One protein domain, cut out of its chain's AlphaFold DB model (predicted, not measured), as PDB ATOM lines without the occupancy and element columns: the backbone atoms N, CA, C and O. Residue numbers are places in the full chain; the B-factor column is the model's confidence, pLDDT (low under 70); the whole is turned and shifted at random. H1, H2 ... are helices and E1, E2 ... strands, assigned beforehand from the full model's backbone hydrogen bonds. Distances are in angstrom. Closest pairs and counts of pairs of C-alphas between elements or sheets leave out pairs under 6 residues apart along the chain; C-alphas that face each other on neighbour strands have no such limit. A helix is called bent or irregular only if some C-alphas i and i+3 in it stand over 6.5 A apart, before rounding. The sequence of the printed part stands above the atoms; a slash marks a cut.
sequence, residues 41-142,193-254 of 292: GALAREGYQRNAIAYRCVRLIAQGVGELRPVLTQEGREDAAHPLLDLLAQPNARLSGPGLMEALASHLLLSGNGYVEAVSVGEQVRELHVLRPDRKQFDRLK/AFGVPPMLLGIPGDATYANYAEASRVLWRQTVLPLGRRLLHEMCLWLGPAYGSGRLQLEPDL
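This is residues 41 to 142 and 193 to 254 of the 292 residues of the protein "HK97 family phage portal protein" of Ancylobacter aquaticus (UniProt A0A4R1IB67). One long helix, H7, runs through most of the length of a flat slab, crossed on one side by two shorter helices, H2 and H4, that run opposite ways side by side. Near the last part of H7 the chain folds back as E4, which pairs with E1 in a two-stranded ribbon; a second ribbon, the hairpin of E2 and E3, and the short H3 lie toward that same end, while H6 packs near the beginning of H7. The printed part has 164 residues in the order H1 H2 E1 H3 H4 E2 E3 H5 H6 H7 E4, with both sheets antiparallel, E1 - E4 and E2 - E3; its class is mixed, helices and strands. It is compact, with a radius of gyration of the C-alphas of 17.6 A, and spans 56 by 41 by 23 A, only just flat.

Find C-alpha 41 at (-36.149, 19.196, -22.495), where H1, residues 41 to 48, begins. Next come H2, residues 52 to 66, 20.6 A long, E1, residues 70 to 74, H3, residues 83 to 89, and H4, residues 97 to 111, 20.9 A long. E2, residues 115 to 121, and E3, residues 124 to 131, measure 19.9 A and 20.1 A; E3 bends by 50 degrees at residue 127. H5 is residues 137 to 142 and H6 residues 198 to 201. From C-alpha 209 at (-28.702, 57.104, -16.278), H7 runs 45.9 A to residue 243, with a kink of 35 degrees near residue 237; it is irregular, C-alphas 238 and 241 being 7.1 A apart. E4, residues 248 to 252, ends at C-alpha 252 (-19.051, 37.161, -1.608).

Begin at the hub, H2 and H4, which touch at a steep tilt of 40 degrees, opposite ways; their closest C-alphas, Gly 66 and Pro 98, are 4.0 A apart. H7 touches H2 at a steep tilt of 56 degrees, closest at C-alphas Val 65 and Gly 228, 5.3 A. H6 touches H7, closest at C-alphas Met 199 and Tyr 212, 7.0 A. In E1 and E4 look for N 71 and O 251, 2.8 A; in the hairpin E2 and E3, N 117 and O 129, 2.8 A, both within hydrogen-bond range. Every O i to N i+4 pair is within that range in H2, H3, H4 and H5, against 3 of 4 in H1 and 25 of 31 in H7; H6 is too short for one. H1 and H5 are apart.

The C-alphas farthest apart, Gly 122 and Asp 206, stand at 58.1 A. Residues 143 to 192 are not printed; C-alphas 142 and 193 are 29.3 A apart across the cut. Of the links printed whole, none is long. Mean pLDDT of the printed part is 84.9; residues 41 to 50 and 133 to 142 are under 70.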
ATOM      1  N   GLY A  41     -36.775  19.108 -21.181       50.66
ATOM      2  CA  GLY A  41     -36.149  19.196 -22.495       50.66
ATOM      3  C   GLY A  41     -36.938  20.062 -23.478       50.66
ATOM      4  O   GLY A  41     -36.337  20.667 -24.371       50.66
ATOM      5  N   ALA A  42     -38.264  20.137 -23.336       45.88
ATOM      6  CA  ALA A  42     -39.110  21.040 -24.111       45.88
ATOM      7  C   ALA A  42     -38.997  22.486 -23.604       45.88
ATOM      8  O   ALA A  42     -38.739  23.387 -24.400       45.88
ATOM      9  N   LEU A  43     -39.064  22.710 -22.284       49.16
ATOM     10  CA  LEU A  43     -38.958  24.048 -21.680       49.16
ATOM     11  C   LEU A  43     -37.592  24.712 -21.920       49.16
ATOM     12  O   LEU A  43     -37.536  25.893 -22.258       49.16
ATOM     13  N   ALA A  44     -36.488  23.966 -21.836       51.97
ATOM     14  CA  ALA A  44     -35.157  24.502 -22.129       51.97
ATOM     15  C   ALA A  44     -34.981  24.865 -23.621       51.97
ATOM     16  O   ALA A  44     -34.322  25.851 -23.958       51.97
ATOM     17  N   ARG A  45     -35.585  24.101 -24.543       51.25
ATOM     18  CA  ARG A  45     -35.506  24.377 -25.990       51.25
ATOM     19  C   ARG A  45     -36.452  25.490 -26.437       51.25
ATOM     20  O   ARG A  45     -36.049  26.351 -27.212       51.25
ATOM     21  N   GLU A  46     -37.693  25.492 -25.971       50.41
ATOM     22  CA  GLU A  46     -38.702  26.467 -26.400       50.41
ATOM     23  C   GLU A  46     -38.652  27.759 -25.574       50.41
ATOM     24  O   GLU A  46     -38.757  28.846 -26.140       50.41
ATOM     25  N   GLY A  47     -38.417  27.660 -24.264       49.94
ATOM     26  CA  GLY A  47     -38.403  28.793 -23.336       49.94
ATOM     27  C   GLY A  47     -37.071  29.537 -23.239       49.94
ATOM     28  O   GLY A  47     -37.088  30.738 -23.011       49.94
ATOM     29  N   TYR A  48     -35.924  28.874 -23.444       53.06
ATOM     30  CA  TYR A  48     -34.596  29.509 -23.360       53.06
ATOM     31  C   TYR A  48     -33.918  29.658 -24.728       53.06
ATOM     32  O   TYR A  48     -33.547  30.765 -25.104       53.06
ATOM     33  N   GLN A  49     -33.803  28.590 -25.530       57.50
ATOM     34  CA  GLN A  49     -33.079  28.673 -26.816       57.50
ATOM     35  C   GLN A  49     -33.806  29.496 -27.892       57.50
ATOM     36  O   GLN A  49     -33.162  29.983 -28.820       57.50
ATOM     37  N   ARG A  50     -35.132  29.656 -27.794       59.09
ATOM     38  CA  ARG A  50     -35.946  30.402 -28.774       59.09
ATOM     39  C   ARG A  50     -36.460  31.752 -28.270       59.09
ATOM     40  O   ARG A  50     -37.038  32.499 -29.055       59.09
ATOM     41  N   ASN A  51     -36.226  32.092 -27.001       72.25
ATOM     42  CA  ASN A  51     -36.639  33.365 -26.416       72.25
ATOM     43  C   ASN A  51     -35.413  34.172 -25.973       72.25
ATOM     44  O   ASN A  51     -34.800  33.895 -24.942       72.25
ATOM     45  N   ALA A  52     -35.076  35.203 -26.750       81.25
ATOM     46  CA  ALA A  52     -33.906  36.043 -26.503       81.25
ATOM     47  C   ALA A  52     -33.934  36.741 -25.129       81.25
ATOM     48  O   ALA A  52     -32.877  36.978 -24.548       81.25
ATOM     49  N   ILE A  53     -35.127  37.042 -24.599       83.88
ATOM     50  CA  ILE A  53     -35.292  37.712 -23.305       83.88
ATOM     51  C   ILE A  53     -34.943  36.746 -22.179       83.88
ATOM     52  O   ILE A  53     -34.071  37.051 -21.372       83.88
ATOM     53  N   ALA A  54     -35.531  35.546 -22.180       80.25
ATOM     54  CA  ALA A  54     -35.195  34.507 -21.206       80.25
ATOM     55  C   ALA A  54     -33.709  34.118 -21.286       80.25
ATOM     56  O   ALA A  54     -33.042  34.003 -20.256       80.25
ATOM     57  N   TYR A  55     -33.166  33.997 -22.506       82.31
ATOM     58  CA  TYR A  55     -31.735  33.779 -22.717       82.31
ATOM     59  C   TYR A  55     -30.890  34.854 -22.037       82.31
ATOM     60  O   TYR A  55     -29.973  34.542 -21.272       82.31
ATOM     61  N   ARG A  56     -31.211  36.127 -22.293       88.38
ATOM     62  CA  ARG A  56     -30.462  37.252 -21.745       88.38
ATOM     63  C   ARG A  56     -30.605  37.346 -20.230       88.38
ATOM     64  O   ARG A  56     -29.591  37.593 -19.590       88.38
ATOM     65  N   CYS A  57     -31.789  37.104 -19.662       91.56
ATOM     66  CA  CYS A  57     -32.007  37.079 -18.214       91.56
ATOM     67  C   CYS A  57     -31.081  36.077 -17.526       91.56
ATOM     68  O   CYS A  57     -30.289  36.459 -16.668       91.56
ATOM     69  N   VAL A  58     -31.128  34.812 -17.951       90.69
ATOM     70  CA  VAL A  58     -30.292  33.751 -17.374       90.69
ATOM     71  C   VAL A  58     -28.816  34.071 -17.567       90.69
ATOM     72  O   VAL A  58     -28.048  33.973 -16.616       90.69
ATOM     73  N   ARG A  59     -28.412  34.507 -18.769       91.56
ATOM     74  CA  ARG A  59     -27.017  34.860 -19.055       91.56
ATOM     75  C   ARG A  59     -26.521  35.974 -18.136       91.56
ATOM     76  O   ARG A  59     -25.423  35.871 -17.610       91.56
ATOM     77  N   LEU A  60     -27.321  37.020 -17.959       95.50
ATOM     78  CA  LEU A  60     -26.964  38.196 -17.177       95.50
ATOM     79  C   LEU A  60     -26.843  37.850 -15.686       95.50
ATOM     80  O   LEU A  60     -25.851  38.215 -15.063       95.50
ATOM     81  N   ILE A  61     -27.789  37.079 -15.137       97.62
ATOM     82  CA  ILE A  61     -27.720  36.617 -13.743       97.62
ATOM     83  C   ILE A  61     -26.525  35.681 -13.542       97.62
ATOM     84  O   ILE A  61     -25.751  35.870 -12.608       97.62
ATOM     85  N   ALA A  62     -26.355  34.682 -14.412       95.94
ATOM     86  CA  ALA A  62     -25.297  33.686 -14.278       95.94
ATOM     87  C   ALA A  62     -23.895  34.305 -14.370       95.94
ATOM     88  O   ALA A  62     -23.020  33.928 -13.597       95.94
ATOM     89  N   GLN A  63     -23.696  35.280 -15.265       95.94
ATOM     90  CA  GLN A  63     -22.443  36.034 -15.344       95.94
ATOM     91  C   GLN A  63     -22.192  36.843 -14.070       95.94
ATOM     92  O   GLN A  63     -21.107  36.744 -13.510       95.94
ATOM     93  N   GLY A  64     -23.206  37.552 -13.559       97.69
ATOM     94  CA  GLY A  64     -23.081  38.280 -12.292       97.69
ATOM     95  C   GLY A  64     -22.738  37.362 -11.114       97.69
ATOM     96  O   GLY A  64     -21.926  37.715 -10.268       97.69
ATOM     97  N   VAL A  65     -23.296  36.146 -11.073       98.00
ATOM     98  CA  VAL A  65     -22.928  35.142 -10.060       98.00
ATOM     99  C   VAL A  65     -21.488  34.653 -10.253       98.00
ATOM    100  O   VAL A  65     -20.781  34.462  -9.269       98.00
ATOM    101  N   GLY A  66     -21.036  34.476 -11.498       96.69
ATOM    102  CA  GLY A  66     -19.652  34.112 -11.819       96.69
ATOM    103  C   GLY A  66     -18.617  35.181 -11.453       96.69
ATOM    104  O   GLY A  66     -17.457  34.850 -11.217       96.69
ATOM    105  N   GLU A  67     -19.022  36.447 -11.372       95.38
ATOM    106  CA  GLU A  67     -18.166  37.567 -10.961       95.38
ATOM    107  C   GLU A  67     -17.946  37.640  -9.442       95.38
ATOM    108  O   GLU A  67     -17.031  38.331  -8.986       95.38
ATOM    109  N   LEU A  68     -18.751  36.922  -8.653       96.31
ATOM    110  CA  LEU A  68     -18.622  36.914  -7.201       96.31
ATOM    111  C   LEU A  68     -17.303  36.274  -6.781       96.31
ATOM    112  O   LEU A  68     -17.046  35.095  -7.026       96.31
ATOM    113  N   ARG A  69     -16.485  37.061  -6.086       95.19
ATOM    114  CA  ARG A  69     -15.240  36.586  -5.490       95.19
ATOM    115  C   ARG A  69     -15.537  36.058  -4.091       95.19
ATOM    116  O   ARG A  69     -16.018  36.835  -3.269       95.19
ATOM    117  N   PRO A  70     -15.302  34.770  -3.809       95.06
ATOM    118  CA  PRO A  70     -15.489  34.250  -2.466       95.06
ATOM    119  C   PRO A  70     -14.392  34.760  -1.527       95.06
ATOM    120  O   PRO A  70     -13.207  34.691  -1.850       95.06
ATOM    121  N   VAL A  71     -14.798  35.203  -0.344       94.38
ATOM    122  CA  VAL A  71     -13.952  35.408   0.830       94.38
ATOM    123  C   VAL A  71     -14.238  34.262   1.786       94.38
ATOM    124  O   VAL A  71     -15.400  33.971   2.088       94.38
ATOM    125  N   LEU A  72     -13.182  33.595   2.244       94.50
ATOM    126  CA  LEU A  72     -13.293  32.507   3.202       94.50
ATOM    127  C   LEU A  72     -12.942  33.007   4.597       94.50
ATOM    128  O   LEU A  72     -11.906  33.642   4.801       94.50
ATOM    129  N   THR A  73     -13.790  32.673   5.566       92.50
ATOM    130  CA  THR A  73     -13.442  32.785   6.981       92.50
ATOM    131  C   THR A  73     -13.436  31.412   7.644       92.50
ATOM    132  O   THR A  73     -14.311  30.577   7.404       92.50
ATOM    133  N   GLN A  74     -12.430  31.168   8.479       92.00
ATOM    134  CA  GLN A  74     -12.300  29.994   9.329       92.00
ATOM    135  C   GLN A  74     -12.344  30.456  10.787       92.00
ATOM    136  O   GLN A  74     -11.561  31.303  11.207       92.00
ATOM    137  N   GLU A  75     -13.313  29.949  11.551       88.56
ATOM    138  CA  GLU A  75     -13.517  30.328  12.961       88.56
ATOM    139  C   GLU A  75     -13.664  31.849  13.184       88.56
ATOM    140  O   GLU A  75     -13.286  32.389  14.220       88.56
ATOM    141  N   GLY A  76     -14.243  32.554  12.204       84.81
ATOM    142  CA  GLY A  76     -14.456  34.006  12.255       84.81
ATOM    143  C   GLY A  76     -13.246  34.848  11.837       84.81
ATOM    144  O   GLY A  76     -13.331  36.078  11.853       84.81
ATOM    145  N   ARG A  77     -12.141  34.214  11.431       85.88
ATOM    146  CA  ARG A  77     -10.961  34.883  10.873       85.88
ATOM    147  C   ARG A  77     -10.892  34.673   9.377       85.88
ATOM    148  O   ARG A  77     -11.123  33.573   8.898       85.88
ATOM    149  N   GLU A  78     -10.574  35.731   8.647       89.50
ATOM    150  CA  GLU A  78     -10.350  35.639   7.209       89.50
ATOM    151  C   GLU A  78      -9.097  34.807   6.923       89.50
ATOM    152  O   GLU A  78      -8.033  35.077   7.482       89.50
ATOM    153  N   ASP A  79      -9.237  33.804   6.058       91.81
ATOM    154  CA  ASP A  79      -8.136  32.961   5.600       91.81
ATOM    155  C   ASP A  79      -8.086  32.973   4.071       91.81
ATOM    156  O   ASP A  79      -8.694  32.155   3.374       91.81
ATOM    157  N   ALA A  80      -7.349  33.951   3.546       90.88
ATOM    158  CA  ALA A  80      -7.158  34.141   2.114       90.88
ATOM    159  C   ALA A  80      -6.257  33.071   1.468       90.88
ATOM    160  O   ALA A  80      -6.218  32.983   0.244       90.88
ATOM    161  N   ALA A  81      -5.528  32.275   2.261       93.06
ATOM    162  CA  ALA A  81      -4.616  31.237   1.776       93.06
ATOM    163  C   ALA A  81      -5.213  29.822   1.898       93.06
ATOM    164  O   ALA A  81      -4.513  28.828   1.682       93.06
ATOM    165  N   HIS A  82      -6.495  29.715   2.254       94.19
ATOM    166  CA  HIS A  82      -7.140  28.435   2.490       94.19
ATOM    167  C   HIS A  82      -7.233  27.596   1.195       94.19
ATOM    168  O   HIS A  82      -7.791  28.075   0.204       94.19
ATOM    169  N   PRO A  83      -6.829  26.306   1.189       94.12
ATOM    170  CA  PRO A  83      -6.798  25.476  -0.026       94.12
ATOM    171  C   PRO A  83      -8.153  25.273  -0.730       94.12
ATOM    172  O   PRO A  83      -8.208  24.911  -1.905       94.12
ATOM    173  N   LEU A  84      -9.268  25.488  -0.022       94.69
ATOM    174  CA  LEU A  84     -10.606  25.518  -0.629       94.69
ATOM    175  C   LEU A  84     -10.748  26.669  -1.637       94.69
ATOM    176  O   LEU A  84     -11.371  26.473  -2.675       94.69
ATOM    177  N   LEU A  85     -10.168  27.844  -1.370       96.00
ATOM    178  CA  LEU A  85     -10.212  28.969  -2.309       96.00
ATOM    179  C   LEU A  85      -9.474  28.632  -3.608       96.00
ATOM    180  O   LEU A  85      -9.989  28.932  -4.683       96.00
ATOM    181  N   ASP A  86      -8.342  27.927  -3.524       95.06
ATOM    182  CA  ASP A  86      -7.602  27.463  -4.704       95.06
ATOM    183  C   ASP A  86      -8.428  26.475  -5.542       95.06
ATOM    184  O   ASP A  86      -8.510  26.610  -6.767       95.06
ATOM    185  N   LEU A  87      -9.096  25.512  -4.888       95.44
ATOM    186  CA  LEU A  87      -9.997  24.573  -5.565       95.44
ATOM    187  C   LEU A  87     -11.164  25.308  -6.240       95.44
ATOM    188  O   LEU A  87     -11.529  24.984  -7.366       95.44
ATOM    189  N   LEU A  88     -11.761  26.295  -5.572       95.81
ATOM    190  CA  LEU A  88     -12.868  27.068  -6.136       95.81
ATOM    191  C   LEU A  88     -12.420  27.972  -7.286       95.81
ATOM    192  O   LEU A  88     -13.179  28.152  -8.234       95.81
ATOM    193  N   ALA A  89     -11.205  28.518  -7.233       95.75
ATOM    194  CA  ALA A  89     -10.647  29.345  -8.297       95.75
ATOM    195  C   ALA A  89     -10.343  28.526  -9.563       95.75
ATOM    196  O   ALA A  89     -10.616  28.992 -10.675       95.75
ATOM    197  N   GLN A  90      -9.838  27.301  -9.401       96.12
ATOM    198  CA  GLN A  90      -9.480  26.393 -10.492       96.12
ATOM    199  C   GLN A  90     -10.075  24.985 -10.263       96.12
ATOM    200  O   GLN A  90      -9.345  24.040  -9.962       96.12
ATOM    201  N   PRO A  91     -11.400  24.810 -10.440       94.19
ATOM    202  CA  PRO A  91     -12.093  23.573 -10.078       94.19
ATOM    203  C   PRO A  91     -11.686  22.371 -10.922       94.19
ATOM    204  O   PRO A  91     -11.750  21.243 -10.449       94.19
ATOM    205  N   ASN A  92     -11.296  22.577 -12.178       92.69
ATOM    206  CA  ASN A  92     -10.695  21.543 -13.013       92.69
ATOM    207  C   ASN A  92      -9.903  22.189 -14.163       92.69
ATOM    208  O   ASN A  92      -9.928  23.400 -14.362       92.69
ATOM    209  N   ALA A  93      -9.221  21.378 -14.975       89.31
ATOM    210  CA  ALA A  93      -8.386  21.872 -16.076       89.31
ATOM    211  C   ALA A  93      -9.150  22.590 -17.212       89.31
ATOM    212  O   ALA A  93      -8.524  23.213 -18.066       89.31
ATOM    213  N   ARG A  94     -10.482  22.464 -17.279       86.56
ATOM    214  CA  ARG A  94     -11.313  22.978 -18.384       86.56
ATOM    215  C   ARG A  94     -12.215  24.139 -17.981       86.56
ATOM    216  O   ARG A  94     -12.694  24.849 -18.863       86.56
ATOM    217  N   LEU A  95     -12.487  24.300 -16.691       87.38
ATOM    218  CA  LEU A  95     -13.446  25.259 -16.167       87.38
ATOM    219  C   LEU A  95     -12.805  26.041 -15.023       87.38
ATOM    220  O   LEU A  95     -12.285  25.444 -14.086       87.38
ATOM    221  N   SER A  96     -12.856  27.367 -15.111       95.38
ATOM    222  CA  SER A  96     -12.444  28.269 -14.035       95.38
ATOM    223  C   SER A  96     -13.549  28.416 -12.985       95.38
ATOM    224  O   SER A  96     -14.705  28.077 -13.247       95.38
ATOM    225  N   GLY A  97     -13.221  28.978 -11.821       94.06
ATOM    226  CA  GLY A  97     -14.185  29.287 -10.761       94.06
ATOM    227  C   GLY A  97     -15.391  30.106 -11.231       94.06
ATOM    228  O   GLY A  97     -16.525  29.649 -11.061       94.06
ATOM    229  N   PRO A  98     -15.191  31.247 -11.924       95.81
ATOM    230  CA  PRO A  98     -16.291  31.993 -12.533       95.81
ATOM    231  C   PRO A  98     -17.146  31.139 -13.474       95.81
ATOM    232  O   PRO A  98     -18.373  31.206 -13.437       95.81
ATOM    233  N   GLY A  99     -16.511  30.278 -14.278       95.00
ATOM    234  CA  GLY A  99     -17.213  29.366 -15.179       95.00
ATOM    235  C   GLY A  99     -18.038  28.299 -14.450       95.00
ATOM    236  O   GLY A  99     -19.131  27.961 -14.903       95.00
ATOM    237  N   LEU A 100     -17.549  27.783 -13.319       95.00
ATOM    238  CA  LEU A 100     -18.270  26.842 -12.456       95.00
ATOM    239  C   LEU A 100     -19.532  27.489 -11.880       95.00
ATOM    240  O   LEU A 100     -20.623  26.930 -12.004       95.00
ATOM    241  N   MET A 101     -19.387  28.681 -11.307       96.75
ATOM    242  CA  MET A 101     -20.488  29.440 -10.713       96.75
ATOM    243  C   MET A 101     -21.523  29.858 -11.769       96.75
ATOM    244  O   MET A 101     -22.721  29.674 -11.552       96.75
ATOM    245  N   GLU A 102     -21.080  30.319 -12.946       95.50
ATOM    246  CA  GLU A 102     -21.954  30.645 -14.082       95.50
ATOM    247  C   GLU A 102     -22.751  29.415 -14.551       95.50
ATOM    248  O   GLU A 102     -23.965  29.491 -14.769       95.50
ATOM    249  N   ALA A 103     -22.095  28.258 -14.680       90.94
ATOM    250  CA  ALA A 103     -22.751  27.024 -15.097       90.94
ATOM    251  C   ALA A 103     -23.786  26.546 -14.064       90.94
ATOM    252  O   ALA A 103     -24.901  26.179 -14.439       90.94
ATOM    253  N   LEU A 104     -23.458  26.597 -12.769       91.19
ATOM    254  CA  LEU A 104     -24.377  26.214 -11.693       91.19
ATOM    255  C   LEU A 104     -25.580  27.146 -11.592       91.19
ATOM    256  O   LEU A 104     -26.713  26.667 -11.526       91.19
ATOM    257  N   ALA A 105     -25.357  28.460 -11.643       93.69
ATOM    258  CA  ALA A 105     -26.434  29.441 -11.679       93.69
ATOM    259  C   ALA A 105     -27.343  29.210 -12.895       93.69
ATOM    260  O   ALA A 105     -28.564  29.177 -12.756       93.69
ATOM    261  N   SER A 106     -26.759  28.961 -14.072       88.06
ATOM    262  CA  SER A 106     -27.520  28.651 -15.287       88.06
ATOM    263  C   SER A 106     -28.373  27.390 -15.119       88.06
ATOM    264  O   SER A 106     -29.556  27.403 -15.450       88.06
ATOM    265  N   HIS A 107     -27.813  26.305 -14.578       83.94
ATOM    266  CA  HIS A 107     -28.562  25.065 -14.351       83.94
ATOM    267  C   HIS A 107     -29.707  25.255 -13.350       83.94
ATOM    268  O   HIS A 107     -30.817  24.789 -13.614       83.94
ATOM    269  N   LEU A 108     -29.479  25.988 -12.257       85.00
ATOM    270  CA  LEU A 108     -30.515  26.287 -11.268       85.00
ATOM    271  C   LEU A 108     -31.647  27.130 -11.861       85.00
ATOM    272  O   LEU A 108     -32.814  26.809 -11.654       85.00
ATOM    273  N   LEU A 109     -31.321  28.168 -12.632       85.06
ATOM    274  CA  LEU A 109     -32.320  29.044 -13.250       85.06
ATOM    275  C   LEU A 109     -33.142  28.334 -14.334       85.06
ATOM    276  O   LEU A 109     -34.311  28.658 -14.524       85.06
ATOM    277  N   LEU A 110     -32.547  27.375 -15.050       80.25
ATOM    278  CA  LEU A 110     -33.213  26.655 -16.140       80.25
ATOM    279  C   LEU A 110     -33.982  25.418 -15.670       80.25
ATOM    280  O   LEU A 110     -35.038  25.110 -16.218       80.25
ATOM    281  N   SER A 111     -33.436  24.681 -14.703       71.06
ATOM    282  CA  SER A 111     -33.919  23.345 -14.318       71.06
ATOM    283  C   SER A 111     -34.385  23.236 -12.869       71.06
ATOM    284  O   SER A 111     -34.905  22.196 -12.465       71.06
ATOM    285  N   GLY A 112     -34.160  24.277 -12.064       73.38
ATOM    286  CA  GLY A 112     -34.357  24.247 -10.616       73.38
ATOM    287  C   GLY A 112     -33.285  23.463  -9.854       73.38
ATOM    288  O   GLY A 112     -33.277  23.507  -8.629       73.38
ATOM    289  N   ASN A 113     -32.373  22.773 -10.549       74.19
ATOM    290  CA  ASN A 113     -31.357  21.913  -9.949       74.19
ATOM    291  C   ASN A 113     -29.963  22.216 -10.517       74.19
ATOM    292  O   ASN A 113     -29.803  22.613 -11.668       74.19
ATOM    293  N   GLY A 114     -28.935  22.006  -9.702       79.62
ATOM    294  CA  GLY A 114     -27.534  22.118 -10.091       79.62
ATOM    295  C   GLY A 114     -26.742  21.028  -9.387       79.62
ATOM    296  O   GLY A 114     -26.969  20.771  -8.207       79.62
ATOM    297  N   TYR A 115     -25.847  20.368 -10.119       79.25
ATOM    298  CA  TYR A 115     -25.101  19.218  -9.620       79.25
ATOM    299  C   TYR A 115     -23.607  19.433  -9.833       79.25
ATOM    300  O   TYR A 115     -23.180  19.852 -10.913       79.25
ATOM    301  N   VAL A 116     -22.821  19.101  -8.813       86.56
ATOM    302  CA  VAL A 116     -21.357  19.097  -8.853       86.56
ATOM    303  C   VAL A 116     -20.876  17.723  -8.403       86.56
ATOM    304  O   VAL A 116     -21.327  17.207  -7.385       86.56
ATOM    305  N   GLU A 117     -19.970  17.125  -9.168       85.00
ATOM    306  CA  GLU A 117     -19.228  15.923  -8.787       85.00
ATOM    307  C   GLU A 117     -17.861  16.346  -8.241       85.00
ATOM    308  O   GLU A 117     -17.116  17.044  -8.929       85.00
ATOM    309  N   ALA A 118     -17.537  15.934  -7.013       87.69
ATOM    310  CA  ALA A 118     -16.199  16.082  -6.449       87.69
ATOM    311  C   ALA A 118     -15.380  14.821  -6.728       87.69
ATOM    312  O   ALA A 118     -15.803  13.710  -6.409       87.69
ATOM    313  N   VAL A 119     -14.194  15.003  -7.303       86.94
ATOM    314  CA  VAL A 119     -13.216  13.934  -7.507       86.94
ATOM    315  C   VAL A 119     -12.134  14.076  -6.450       86.94
ATOM    316  O   VAL A 119     -11.431  15.089  -6.396       86.94
ATOM    317  N   SER A 120     -11.993  13.042  -5.624       85.12
ATOM    318  CA  SER A 120     -11.032  13.011  -4.521       85.12
ATOM    319  C   SER A 120      -9.900  12.025  -4.781       85.12
ATOM    320  O   SER A 120     -10.101  10.951  -5.348       85.12
ATOM    321  N   VAL A 121      -8.702  12.379  -4.318       83.56
ATOM    322  CA  VAL A 121      -7.543  11.481  -4.257       83.56
ATOM    323  C   VAL A 121      -7.177  11.319  -2.786       83.56
ATOM    324  O   VAL A 121      -6.662  12.244  -2.160       83.56
ATOM    325  N   GLY A 122      -7.485  10.150  -2.219       84.44
ATOM    326  CA  GLY A 122      -7.483   9.970  -0.765       84.44
ATOM    327  C   GLY A 122      -8.608  10.785  -0.122       84.44
ATOM    328  O   GLY A 122      -9.740  10.751  -0.599       84.44
ATOM    329  N   GLU A 123      -8.290  11.532   0.933       78.38
ATOM    330  CA  GLU A 123      -9.244  12.404   1.641       78.38
ATOM    331  C   GLU A 123      -9.329  13.821   1.048       78.38
ATOM    332  O   GLU A 123     -10.164  14.620   1.459       78.38
ATOM    333  N   GLN A 124      -8.488  14.144   0.059       82.12
ATOM    334  CA  GLN A 124      -8.418  15.480  -0.527       82.12
ATOM    335  C   GLN A 124      -9.248  15.572  -1.804       82.12
ATOM    336  O   GLN A 124      -8.996  14.841  -2.768       82.12
ATOM    337  N   VAL A 125     -10.182  16.523  -1.839       89.38
ATOM    338  CA  VAL A 125     -10.894  16.901  -3.065       89.38
ATOM    339  C   VAL A 125      -9.919  17.616  -3.999       89.38
ATOM    340  O   VAL A 125      -9.244  18.564  -3.600       89.38
ATOM    341  N   ARG A 126      -9.815  17.137  -5.240       87.94
ATOM    342  CA  ARG A 126      -8.879  17.661  -6.245       87.94
ATOM    343  C   ARG A 126      -9.566  18.353  -7.401       87.94
ATOM    344  O   ARG A 126      -9.005  19.305  -7.929       87.94
ATOM    345  N   GLU A 127     -10.746  17.883  -7.788       91.25
ATOM    346  CA  GLU A 127     -11.482  18.476  -8.897       91.25
ATOM    347  C   GLU A 127     -12.976  18.557  -8.603       91.25
ATOM    348  O   GLU A 127     -13.538  17.697  -7.923       91.25
ATOM    349  N   LEU A 128     -13.623  19.566  -9.179       89.81
ATOM    350  CA  LEU A 128     -15.068  19.754  -9.181       89.81
ATOM    351  C   LEU A 128     -15.566  19.789 -10.626       89.81
ATOM    352  O   LEU A 128     -15.079  20.568 -11.449       89.81
ATOM    353  N   HIS A 129     -16.571  18.976 -10.941       85.94
ATOM    354  CA  HIS A 129     -17.168  18.892 -12.273       85.94
ATOM    355  C   HIS A 129     -18.649  19.242 -12.208       85.94
ATOM    356  O   HIS A 129     -19.426  18.546 -11.560       85.94
ATOM    357  N   VAL A 130     -19.064  20.304 -12.905       87.69
ATOM    358  CA  VAL A 130     -20.494  20.615 -13.040       87.69
ATOM    359  C   VAL A 130     -21.140  19.580 -13.948       87.69
ATOM    360  O   VAL A 130     -20.775  19.450 -15.120       87.69
ATOM    361  N   LEU A 131     -22.134  18.871 -13.426       79.12
ATOM    362  CA  LEU A 131     -22.891  17.907 -14.208       79.12
ATOM    363  C   LEU A 131     -24.067  18.611 -14.880       79.12
ATOM    364  O   LEU A 131     -24.809  19.376 -14.259       79.12
ATOM    365  N   ARG A 132     -24.237  18.351 -16.178       70.75
ATOM    366  CA  ARG A 132     -25.393  18.852 -16.920       70.75
ATOM    367  C   ARG A 132     -26.645  18.077 -16.512       70.75
ATOM    368  O   ARG A 132     -26.626  16.847 -16.598       70.75
ATOM    369  N   PRO A 133     -27.736  18.764 -16.143       60.66
ATOM    370  CA  PRO A 133     -28.973  18.103 -15.744       60.66
ATOM    371  C   PRO A 133     -29.658  17.325 -16.891       60.66
ATOM    372  O   PRO A 133     -30.481  16.465 -16.610       60.66
ATOM    373  N   ASP A 134     -29.325  17.572 -18.171       60.31
ATOM    374  CA  ASP A 134     -30.054  17.040 -19.341       60.31
ATOM    375  C   ASP A 134     -29.464  15.808 -20.056       60.31
ATOM    376  O   ASP A 134     -30.155  15.233 -20.893       60.31
ATOM    377  N   ARG A 135     -28.202  15.407 -19.847       48.34
ATOM    378  CA  ARG A 135     -27.504  14.605 -20.882       48.34
ATOM    379  C   ARG A 135     -26.829  13.313 -20.405       48.34
ATOM    380  O   ARG A 135     -25.630  13.155 -20.583       48.34
ATOM    381  N   LYS A 136     -27.601  12.317 -19.952       46.84
ATOM    382  CA  LYS A 136     -27.178  10.905 -19.727       46.84
ATOM    383  C   LYS A 136     -26.623  10.508 -18.348       46.84
ATOM    384  O   LYS A 136     -26.441   9.319 -18.103       46.84
ATOM    385  N   GLN A 137     -26.341  11.437 -17.432       47.62
ATOM    386  CA  GLN A 137     -26.054  11.093 -16.018       47.62
ATOM    387  C   GLN A 137     -27.318  11.144 -15.157       47.62
ATOM    388  O   GLN A 137     -27.503  10.270 -14.316       47.62
ATOM    389  N   PHE A 138     -28.215  12.093 -15.449       42.78
ATOM    390  CA  PHE A 138     -29.594  12.072 -14.965       42.78
ATOM    391  C   PHE A 138     -30.286  10.778 -15.396       42.78
ATOM    392  O   PHE A 138     -30.828  10.093 -14.545       42.78
ATOM    393  N   ASP A 139     -30.147  10.372 -16.665       46.69
ATOM    394  CA  ASP A 139     -30.710   9.106 -17.152       46.69
ATOM    395  C   ASP A 139     -30.113   7.884 -16.452       46.69
ATOM    396  O   ASP A 139     -30.858   6.971 -16.171       46.69
ATOM    397  N   ARG A 140     -28.826   7.870 -16.068       47.03
ATOM    398  CA  ARG A 140     -28.236   6.752 -15.299       47.03
ATOM    399  C   ARG A 140     -28.780   6.647 -13.869       47.03
ATOM    400  O   ARG A 140     -29.085   5.557 -13.404       47.03
ATOM    401  N   LEU A 141     -28.912   7.785 -13.182       44.12
ATOM    402  CA  LEU A 141     -29.486   7.865 -11.829       44.12
ATOM    403  C   LEU A 141     -31.001   7.584 -11.845       44.12
ATOM    404  O   LEU A 141     -31.564   7.047 -10.896       44.12
ATOM    405  N   LYS A 142     -31.654   7.937 -12.954       39.25
ATOM    406  CA  LYS A 142     -33.054   7.663 -13.260       39.25
ATOM    407  C   LYS A 142     -33.263   6.212 -13.702       39.25
ATOM    408  O   LYS A 142     -34.242   5.635 -13.280       39.25
ATOM    409  N   ALA A 193     -40.147  37.513 -13.880       89.94
ATOM    410  CA  ALA A 193     -40.030  36.137 -13.393       89.94
ATOM    411  C   ALA A 193     -38.585  35.757 -13.021       89.94
ATOM    412  O   ALA A 193     -38.370  35.009 -12.070       89.94
ATOM    413  N   PHE A 194     -37.595  36.298 -13.737       90.19
ATOM    414  CA  PHE A 194     -36.175  36.115 -13.420       90.19
ATOM    415  C   PHE A 194     -35.623  37.140 -12.416       90.19
ATOM    416  O   PHE A 194     -34.469  37.019 -12.012       90.19
ATOM    417  N   GLY A 195     -36.393  38.160 -12.026       94.06
ATOM    418  CA  GLY A 195     -35.899  39.251 -11.180       94.06
ATOM    419  C   GLY A 195     -34.876  40.146 -11.888       94.06
ATOM    420  O   GLY A 195     -33.974  40.685 -11.246       94.06
ATOM    421  N   VAL A 196     -34.974  40.284 -13.216       96.25
ATOM    422  CA  VAL A 196     -34.114  41.174 -14.008       96.25
ATOM    423  C   VAL A 196     -34.888  42.441 -14.366       96.25
ATOM    424  O   VAL A 196     -35.917  42.356 -15.036       96.25
ATOM    425  N   PRO A 197     -34.402  43.634 -13.986       95.19
ATOM    426  CA  PRO A 197     -35.020  44.886 -14.401       95.19
ATOM    427  C   PRO A 197     -35.092  45.002 -15.937       95.19
ATOM    428  O   PRO A 197     -34.053  44.888 -16.597       95.19
ATOM    429  N   PRO A 198     -36.274  45.280 -16.528       92.75
ATOM    430  CA  PRO A 198     -36.459  45.298 -17.983       92.75
ATOM    431  C   PRO A 198     -35.490  46.218 -18.734       92.75
ATOM    432  O   PRO A 198     -35.073  45.911 -19.850       92.75
ATOM    433  N   MET A 199     -35.079  47.324 -18.108       92.50
ATOM    434  CA  MET A 199     -34.152  48.270 -18.726       92.50
ATOM    435  C   MET A 199     -32.746  47.697 -18.955       92.50
ATOM    436  O   MET A 199     -32.096  48.077 -19.924       92.50
ATOM    437  N   LEU A 200     -32.292  46.737 -18.139       92.50
ATOM    438  CA  LEU A 200     -31.003  46.051 -18.345       92.50
ATOM    439  C   LEU A 200     -31.043  45.076 -19.535       92.50
ATOM    440  O   LEU A 200     -30.006  44.617 -20.015       92.50
ATOM    441  N   LEU A 201     -32.247  44.761 -20.017       89.00
ATOM    442  CA  LEU A 201     -32.502  43.915 -21.181       89.00
ATOM    443  C   LEU A 201     -32.761  44.739 -22.451       89.00
ATOM    444  O   LEU A 201     -33.024  44.160 -23.503       89.00
ATOM    445  N   GLY A 202     -32.715  46.074 -22.361       86.69
ATOM    446  CA  GLY A 202     -33.052  46.968 -23.471       86.69
ATOM    447  C   GLY A 202     -34.541  46.971 -23.828       86.69
ATOM    448  O   GLY A 202     -34.900  47.378 -24.930       86.69
ATOM    449  N   ILE A 203     -35.414  46.506 -22.925       86.44
ATOM    450  CA  ILE A 203     -36.861  46.555 -23.146       86.44
ATOM    451  C   ILE A 203     -37.310  48.026 -23.043       86.44
ATOM    452  O   ILE A 203     -37.000  48.665 -22.033       86.44
ATOM    453  N   PRO A 204     -38.036  48.571 -24.041       79.69
ATOM    454  CA  PRO A 204     -38.418  49.985 -24.078       79.69
ATOM    455  C   PRO A 204     -39.169  50.444 -22.821       79.69
ATOM    456  O   PRO A 204     -40.037  49.719 -22.331       79.69
ATOM    457  N   GLY A 205     -38.866  51.648 -22.329       79.19
ATOM    458  CA  GLY A 205     -39.472  52.307 -21.162       79.19
ATOM    459  C   GLY A 205     -38.712  53.588 -20.781       79.19
ATOM    460  O   GLY A 205     -37.759  53.955 -21.469       79.19
ATOM    461  N   ASP A 206     -39.095  54.244 -19.682       73.25
ATOM    462  CA  ASP A 206     -38.448  55.481 -19.213       73.25
ATOM    463  C   ASP A 206     -37.048  55.211 -18.628       73.25
ATOM    464  O   ASP A 206     -36.868  54.923 -17.439       73.25
ATOM    465  N   ALA A 207     -36.029  55.290 -19.487       75.62
ATOM    466  CA  ALA A 207     -34.638  55.027 -19.135       75.62
ATOM    467  C   ALA A 207     -33.825  56.326 -19.010       75.62
ATOM    468  O   ALA A 207     -33.569  57.020 -19.991       75.62
ATOM    469  N   THR A 208     -33.359  56.622 -17.796       77.88
ATOM    470  CA  THR A 208     -32.321  57.630 -17.517       77.88
ATOM    471  C   THR A 208     -31.077  56.946 -16.935       77.88
ATOM    472  O   THR A 208     -31.156  55.805 -16.472       77.88
ATOM    473  N   TYR A 209     -29.924  57.632 -16.911       70.44
ATOM    474  CA  TYR A 209     -28.702  57.104 -16.278       70.44
ATOM    475  C   TYR A 209     -28.900  56.778 -14.791       70.44
ATOM    476  O   TYR A 209     -28.453  55.731 -14.326       70.44
ATOM    477  N   ALA A 210     -29.607  57.645 -14.057       78.19
ATOM    478  CA  ALA A 210     -29.929  57.420 -12.649       78.19
ATOM    479  C   ALA A 210     -30.766  56.142 -12.471       78.19
ATOM    480  O   ALA A 210     -30.433  55.294 -11.642       78.19
ATOM    481  N   ASN A 211     -31.780  55.950 -13.320       85.81
ATOM    482  CA  ASN A 211     -32.614  54.748 -13.303       85.81
ATOM    483  C   ASN A 211     -31.792  53.487 -13.623       85.81
ATOM    484  O   ASN A 211     -32.017  52.442 -13.019       85.81
ATOM    485  N   TYR A 212     -30.816  53.577 -14.533       89.12
ATOM    486  CA  TYR A 212     -29.962  52.444 -14.899       89.12
ATOM    487  C   TYR A 212     -29.069  51.995 -13.736       89.12
ATOM    488  O   TYR A 212     -28.967  50.798 -13.460       89.12
ATOM    489  N   ALA A 213     -28.452  52.945 -13.025       90.00
ATOM    490  CA  ALA A 213     -27.621  52.641 -11.861       90.00
ATOM    491  C   ALA A 213     -28.438  51.976 -10.737       90.00
ATOM    492  O   ALA A 213     -27.986  50.992 -10.147       90.00
ATOM    493  N   GLU A 214     -29.659  52.460 -10.482       91.38
ATOM    494  CA  GLU A 214     -30.582  51.826  -9.531       91.38
ATOM    495  C   GLU A 214     -31.006  50.426  -9.981       91.38
ATOM    496  O   GLU A 214     -30.990  49.487  -9.189       91.38
ATOM    497  N   ALA A 215     -31.329  50.238 -11.261       93.25
ATOM    498  CA  ALA A 215     -31.684  48.922 -11.779       93.25
ATOM    499  C   ALA A 215     -30.535  47.916 -11.637       93.25
ATOM    500  O   ALA A 215     -30.764  46.778 -11.228       93.25
ATOM    501  N   SER A 216     -29.298  48.333 -11.914       94.50
ATOM    502  CA  SER A 216     -28.122  47.494 -11.674       94.50
ATOM    503  C   SER A 216     -28.038  47.078 -10.197       94.50
ATOM    504  O   SER A 216     -27.947  45.888  -9.895       94.50
ATOM    505  N   ARG A 217     -28.193  48.023  -9.256       95.06
ATOM    506  CA  ARG A 217     -28.236  47.723  -7.810       95.06
ATOM    507  C   ARG A 217     -29.340  46.740  -7.433       95.06
ATOM    508  O   ARG A 217     -29.087  45.803  -6.675       95.06
ATOM    509  N   VAL A 218     -30.550  46.946  -7.947       95.56
ATOM    510  CA  VAL A 218     -31.713  46.089  -7.676       95.56
ATOM    511  C   VAL A 218     -31.436  44.657  -8.117       95.56
ATOM    512  O   VAL A 218     -31.619  43.737  -7.323       95.56
ATOM    513  N   LEU A 219     -30.916  44.468  -9.334       96.94
ATOM    514  CA  LEU A 219     -30.515  43.155  -9.831       96.94
ATOM    515  C   LEU A 219     -29.495  42.485  -8.897       96.94
ATOM    516  O   LEU A 219     -29.661  41.318  -8.530       96.94
ATOM    517  N   TRP A 220     -28.443  43.214  -8.514       97.44
ATOM    518  CA  TRP A 220     -27.396  42.674  -7.649       97.44
ATOM    519  C   TRP A 220     -27.945  42.268  -6.280       97.44
ATOM    520  O   TRP A 220     -27.683  41.157  -5.824       97.44
ATOM    521  N   ARG A 221     -28.748  43.125  -5.642       95.75
ATOM    522  CA  ARG A 221     -29.287  42.877  -4.297       95.75
ATOM    523  C   ARG A 221     -30.365  41.806  -4.244       95.75
ATOM    524  O   ARG A 221     -30.396  41.044  -3.281       95.75
ATOM    525  N   GLN A 222     -31.272  41.788  -5.215       96.38
ATOM    526  CA  GLN A 222     -32.473  40.952  -5.150       96.38
ATOM    527  C   GLN A 222     -32.298  39.600  -5.839       96.38
ATOM    528  O   GLN A 222     -32.998  38.655  -5.479       96.38
ATOM    529  N   THR A 223     -31.345  39.486  -6.769       97.25
ATOM    530  CA  THR A 223     -31.233  38.302  -7.629       97.25
ATOM    531  C   THR A 223     -29.840  37.684  -7.578       97.25
ATOM    532  O   THR A 223     -29.699  36.525  -7.186       97.25
ATOM    533  N   VAL A 224     -28.793  38.443  -7.920       98.38
ATOM    534  CA  VAL A 224     -27.433  37.889  -8.063       98.38
ATOM    535  C   VAL A 224     -26.826  37.505  -6.714       98.38
ATOM    536  O   VAL A 224     -26.413  36.361  -6.537       98.38
ATOM    537  N   LEU A 225     -26.802  38.424  -5.741       97.69
ATOM    538  CA  LEU A 225     -26.211  38.162  -4.427       97.69
ATOM    539  C   LEU A 225     -26.925  37.044  -3.657       97.69
ATOM    540  O   LEU A 225     -26.221  36.186  -3.126       97.69
ATOM    541  N   PRO A 226     -28.271  36.990  -3.576       97.75
ATOM    542  CA  PRO A 226     -28.946  35.896  -2.882       97.75
ATOM    543  C   PRO A 226     -28.645  34.527  -3.501       97.75
ATOM    544  O   PRO A 226     -28.368  33.574  -2.773       97.75
ATOM    545  N   LEU A 227     -28.645  34.432  -4.838       97.31
ATOM    546  CA  LEU A 227     -28.321  33.189  -5.540       97.31
ATOM    547  C   LEU A 227     -26.856  32.786  -5.326       97.31
ATOM    548  O   LEU A 227     -26.574  31.634  -5.001       97.31
ATOM    549  N   GLY A 228     -25.934  33.737  -5.464       97.38
ATOM    550  CA  GLY A 228     -24.507  33.508  -5.273       97.38
ATOM    551  C   GLY A 228     -24.139  33.116  -3.845       97.38
ATOM    552  O   GLY A 228     -23.425  32.136  -3.653       97.38
ATOM    553  N   ARG A 229     -24.688  33.808  -2.837       97.12
ATOM    554  CA  ARG A 229     -24.529  33.439  -1.420       97.12
ATOM    555  C   ARG A 229     -25.021  32.034  -1.146       97.12
ATOM    556  O   ARG A 229     -24.325  31.272  -0.490       97.12
ATOM    557  N   ARG A 230     -26.195  31.674  -1.674       95.62
ATOM    558  CA  ARG A 230     -26.719  30.315  -1.533       95.62
ATOM    559  C   ARG A 230     -25.750  29.298  -2.130       95.62
ATOM    560  O   ARG A 230     -25.423  28.332  -1.460       95.62
ATOM    561  N   LEU A 231     -25.265  29.519  -3.350       96.00
ATOM    562  CA  LEU A 231     -24.299  28.617  -3.981       96.00
ATOM    563  C   LEU A 231     -23.017  28.472  -3.151       96.00
ATOM    564  O   LEU A 231     -22.621  27.350  -2.851       96.00
ATOM    565  N   LEU A 232     -22.409  29.583  -2.733       96.50
ATOM    566  CA  LEU A 232     -21.197  29.576  -1.910       96.50
ATOM    567  C   LEU A 232     -21.417  28.874  -0.565       96.50
ATOM    568  O   LEU A 232     -20.586  28.071  -0.149       96.50
ATOM    569  N   HIS A 233     -22.554  29.126   0.083       93.56
ATOM    570  CA  HIS A 233     -22.927  28.491   1.340       93.56
ATOM    571  C   HIS A 233     -23.052  26.970   1.200       93.56
ATOM    572  O   HIS A 233     -22.454  26.229   1.975       93.56
ATOM    573  N   GLU A 234     -23.775  26.501   0.183       90.25
ATOM    574  CA  GLU A 234     -23.960  25.072  -0.081       90.25
ATOM    575  C   GLU A 234     -22.633  24.385  -0.431       90.25
ATOM    576  O   GLU A 234     -22.342  23.290   0.052       90.25
ATOM    577  N   MET A 235     -21.775  25.049  -1.215       91.19
ATOM    578  CA  MET A 235     -20.423  24.560  -1.497       91.19
ATOM    579  C   MET A 235     -19.572  24.479  -0.229       91.19
ATOM    580  O   MET A 235     -18.872  23.489  -0.031       91.19
ATOM    581  N   CYS A 236     -19.655  25.485   0.644       92.25
ATOM    582  CA  CYS A 236     -18.939  25.511   1.917       92.25
ATOM    583  C   CYS A 236     -19.394  24.380   2.844       92.25
ATOM    584  O   CYS A 236     -18.560  23.691   3.425       92.25
ATOM    585  N   LEU A 237     -20.708  24.170   2.968       88.50
ATOM    586  CA  LEU A 237     -21.276  23.096   3.782       88.50
ATOM    587  C   LEU A 237     -20.863  21.717   3.270       88.50
ATOM    588  O   LEU A 237     -20.523  20.841   4.065       88.50
ATOM    589  N   TRP A 238     -20.887  21.520   1.952       89.25
ATOM    590  CA  TRP A 238     -20.571  20.234   1.345       89.25
ATOM    591  C   TRP A 238     -19.076  19.908   1.366       89.25
ATOM    592  O   TRP A 238     -18.698  18.794   1.726       89.25
ATOM    593  N   LEU A 239     -18.223  20.862   0.983       89.62
ATOM    594  CA  LEU A 239     -16.779  20.649   0.882       89.62
ATOM    595  C   LEU A 239     -16.074  20.792   2.228       89.62
ATOM    596  O   LEU A 239     -15.022  20.191   2.421       89.62
ATOM    597  N   GLY A 240     -16.650  21.553   3.161       88.56
ATOM    598  CA  GLY A 240     -16.031  21.892   4.438       88.56
ATOM    599  C   GLY A 240     -15.451  20.705   5.217       88.56
ATOM    600  O   GLY A 240     -14.293  20.797   5.622       88.56
ATOM    601  N   PRO A 241     -16.160  19.565   5.352       88.44
ATOM    602  CA  PRO A 241     -15.634  18.386   6.043       88.44
ATOM    603  C   PRO A 241     -14.309  17.841   5.481       88.44
ATOM    604  O   PRO A 241     -13.544  17.238   6.229       88.44
ATOM    605  N   ALA A 242     -14.005  18.059   4.194       87.69
ATOM    606  CA  ALA A 242     -12.744  17.626   3.580       87.69
ATOM    607  C   ALA A 242     -11.535  18.501   3.977       87.69
ATOM    608  O   ALA A 242     -10.393  18.130   3.714       87.69
ATOM    609  N   TYR A 243     -11.776  19.652   4.612       88.62
ATOM    610  CA  TYR A 243     -10.753  20.618   5.029       88.62
ATOM    611  C   TYR A 243     -10.619  20.715   6.559       88.62
ATOM    612  O   TYR A 243     -10.001  21.641   7.080       88.62
ATOM    613  N   GLY A 244     -11.162  19.733   7.287       82.50
ATOM    614  CA  GLY A 244     -11.048  19.616   8.739       82.50
ATOM    615  C   GLY A 244     -12.318  20.005   9.496       82.50
ATOM    616  O   GLY A 244     -13.385  20.215   8.926       82.50
ATOM    617  N   SER A 245     -12.207  20.062  10.823       75.25
ATOM    618  CA  SER A 245     -13.330  20.293  11.745       75.25
ATOM    619  C   SER A 245     -13.627  21.769  12.032       75.25
ATOM    620  O   SER A 245     -14.547  22.067  12.794       75.25
ATOM    621  N   GLY A 246     -12.845  22.693  11.466       80.19
ATOM    622  CA  GLY A 246     -13.037  24.131  11.648       80.19
ATOM    623  C   GLY A 246     -14.332  24.621  10.996       80.19
ATOM    624  O   GLY A 246     -14.750  24.124   9.950       80.19
ATOM    625  N   ARG A 247     -14.976  25.627  11.599       87.88
ATOM    626  CA  ARG A 247     -16.163  26.258  11.003       87.88
ATOM    627  C   ARG A 247     -15.731  27.158   9.847       87.88
ATOM    628  O   ARG A 247     -15.238  28.256  10.090       87.88
ATOM    629  N   LEU A 248     -15.949  26.688   8.622       92.75
ATOM    630  CA  LEU A 248     -15.723  27.447   7.394       92.75
ATOM    631  C   LEU A 248     -16.978  28.225   6.991       92.75
ATOM    632  O   LEU A 248     -18.101  27.740   7.160       92.75
ATOM    633  N   GLN A 249     -16.782  29.423   6.450       93.62
ATOM    634  CA  GLN A 249     -17.825  30.233   5.826       93.62
ATOM    635  C   GLN A 249     -17.287  30.837   4.529       93.62
ATOM    636  O   GLN A 249     -16.153  31.312   4.488       93.62
ATOM    637  N   LEU A 250     -18.113  30.826   3.483       94.25
ATOM    638  CA  LEU A 250     -17.840  31.476   2.205       94.25
ATOM    639  C   LEU A 250     -18.880  32.567   1.976       94.25
ATOM    640  O   LEU A 250     -20.070  32.274   1.874       94.25
ATOM    641  N   GLU A 251     -18.425  33.807   1.851       94.44
ATOM    642  CA  GLU A 251     -19.266  34.961   1.533       94.44
ATOM    643  C   GLU A 251     -18.706  35.687   0.304       94.44
ATOM    644  O   GLU A 251     -17.498  35.657   0.069       94.44
ATOM    645  N   PRO A 252     -19.542  36.337  -0.518       95.44
ATOM    646  CA  PRO A 252     -19.051  37.161  -1.608       95.44
ATOM    647  C   PRO A 252     -18.391  38.443  -1.086       95.44
ATOM    648  O   PRO A 252     -18.942  39.125  -0.220       95.44
ATOM    649  N   ASP A 253     -17.267  38.818  -1.693       93.31
ATOM    650  CA  ASP A 253     -16.662  40.139  -1.536       93.31
ATOM    651  C   ASP A 253     -17.581  41.209  -2.142       93.31
ATOM    652  O   ASP A 253     -17.737  41.315  -3.362       93.31
ATOM    653  N   LEU A 254     -18.210  42.006  -1.277       92.25
ATOM    654  CA  LEU A 254     -19.112  43.075  -1.700       92.25
ATOM    655  C   LEU A 254     -18.371  44.325  -2.192       92.25
ATOM    656  O   LEU A 254     -18.981  45.126  -2.900       92.25
TER     657      LEU A 254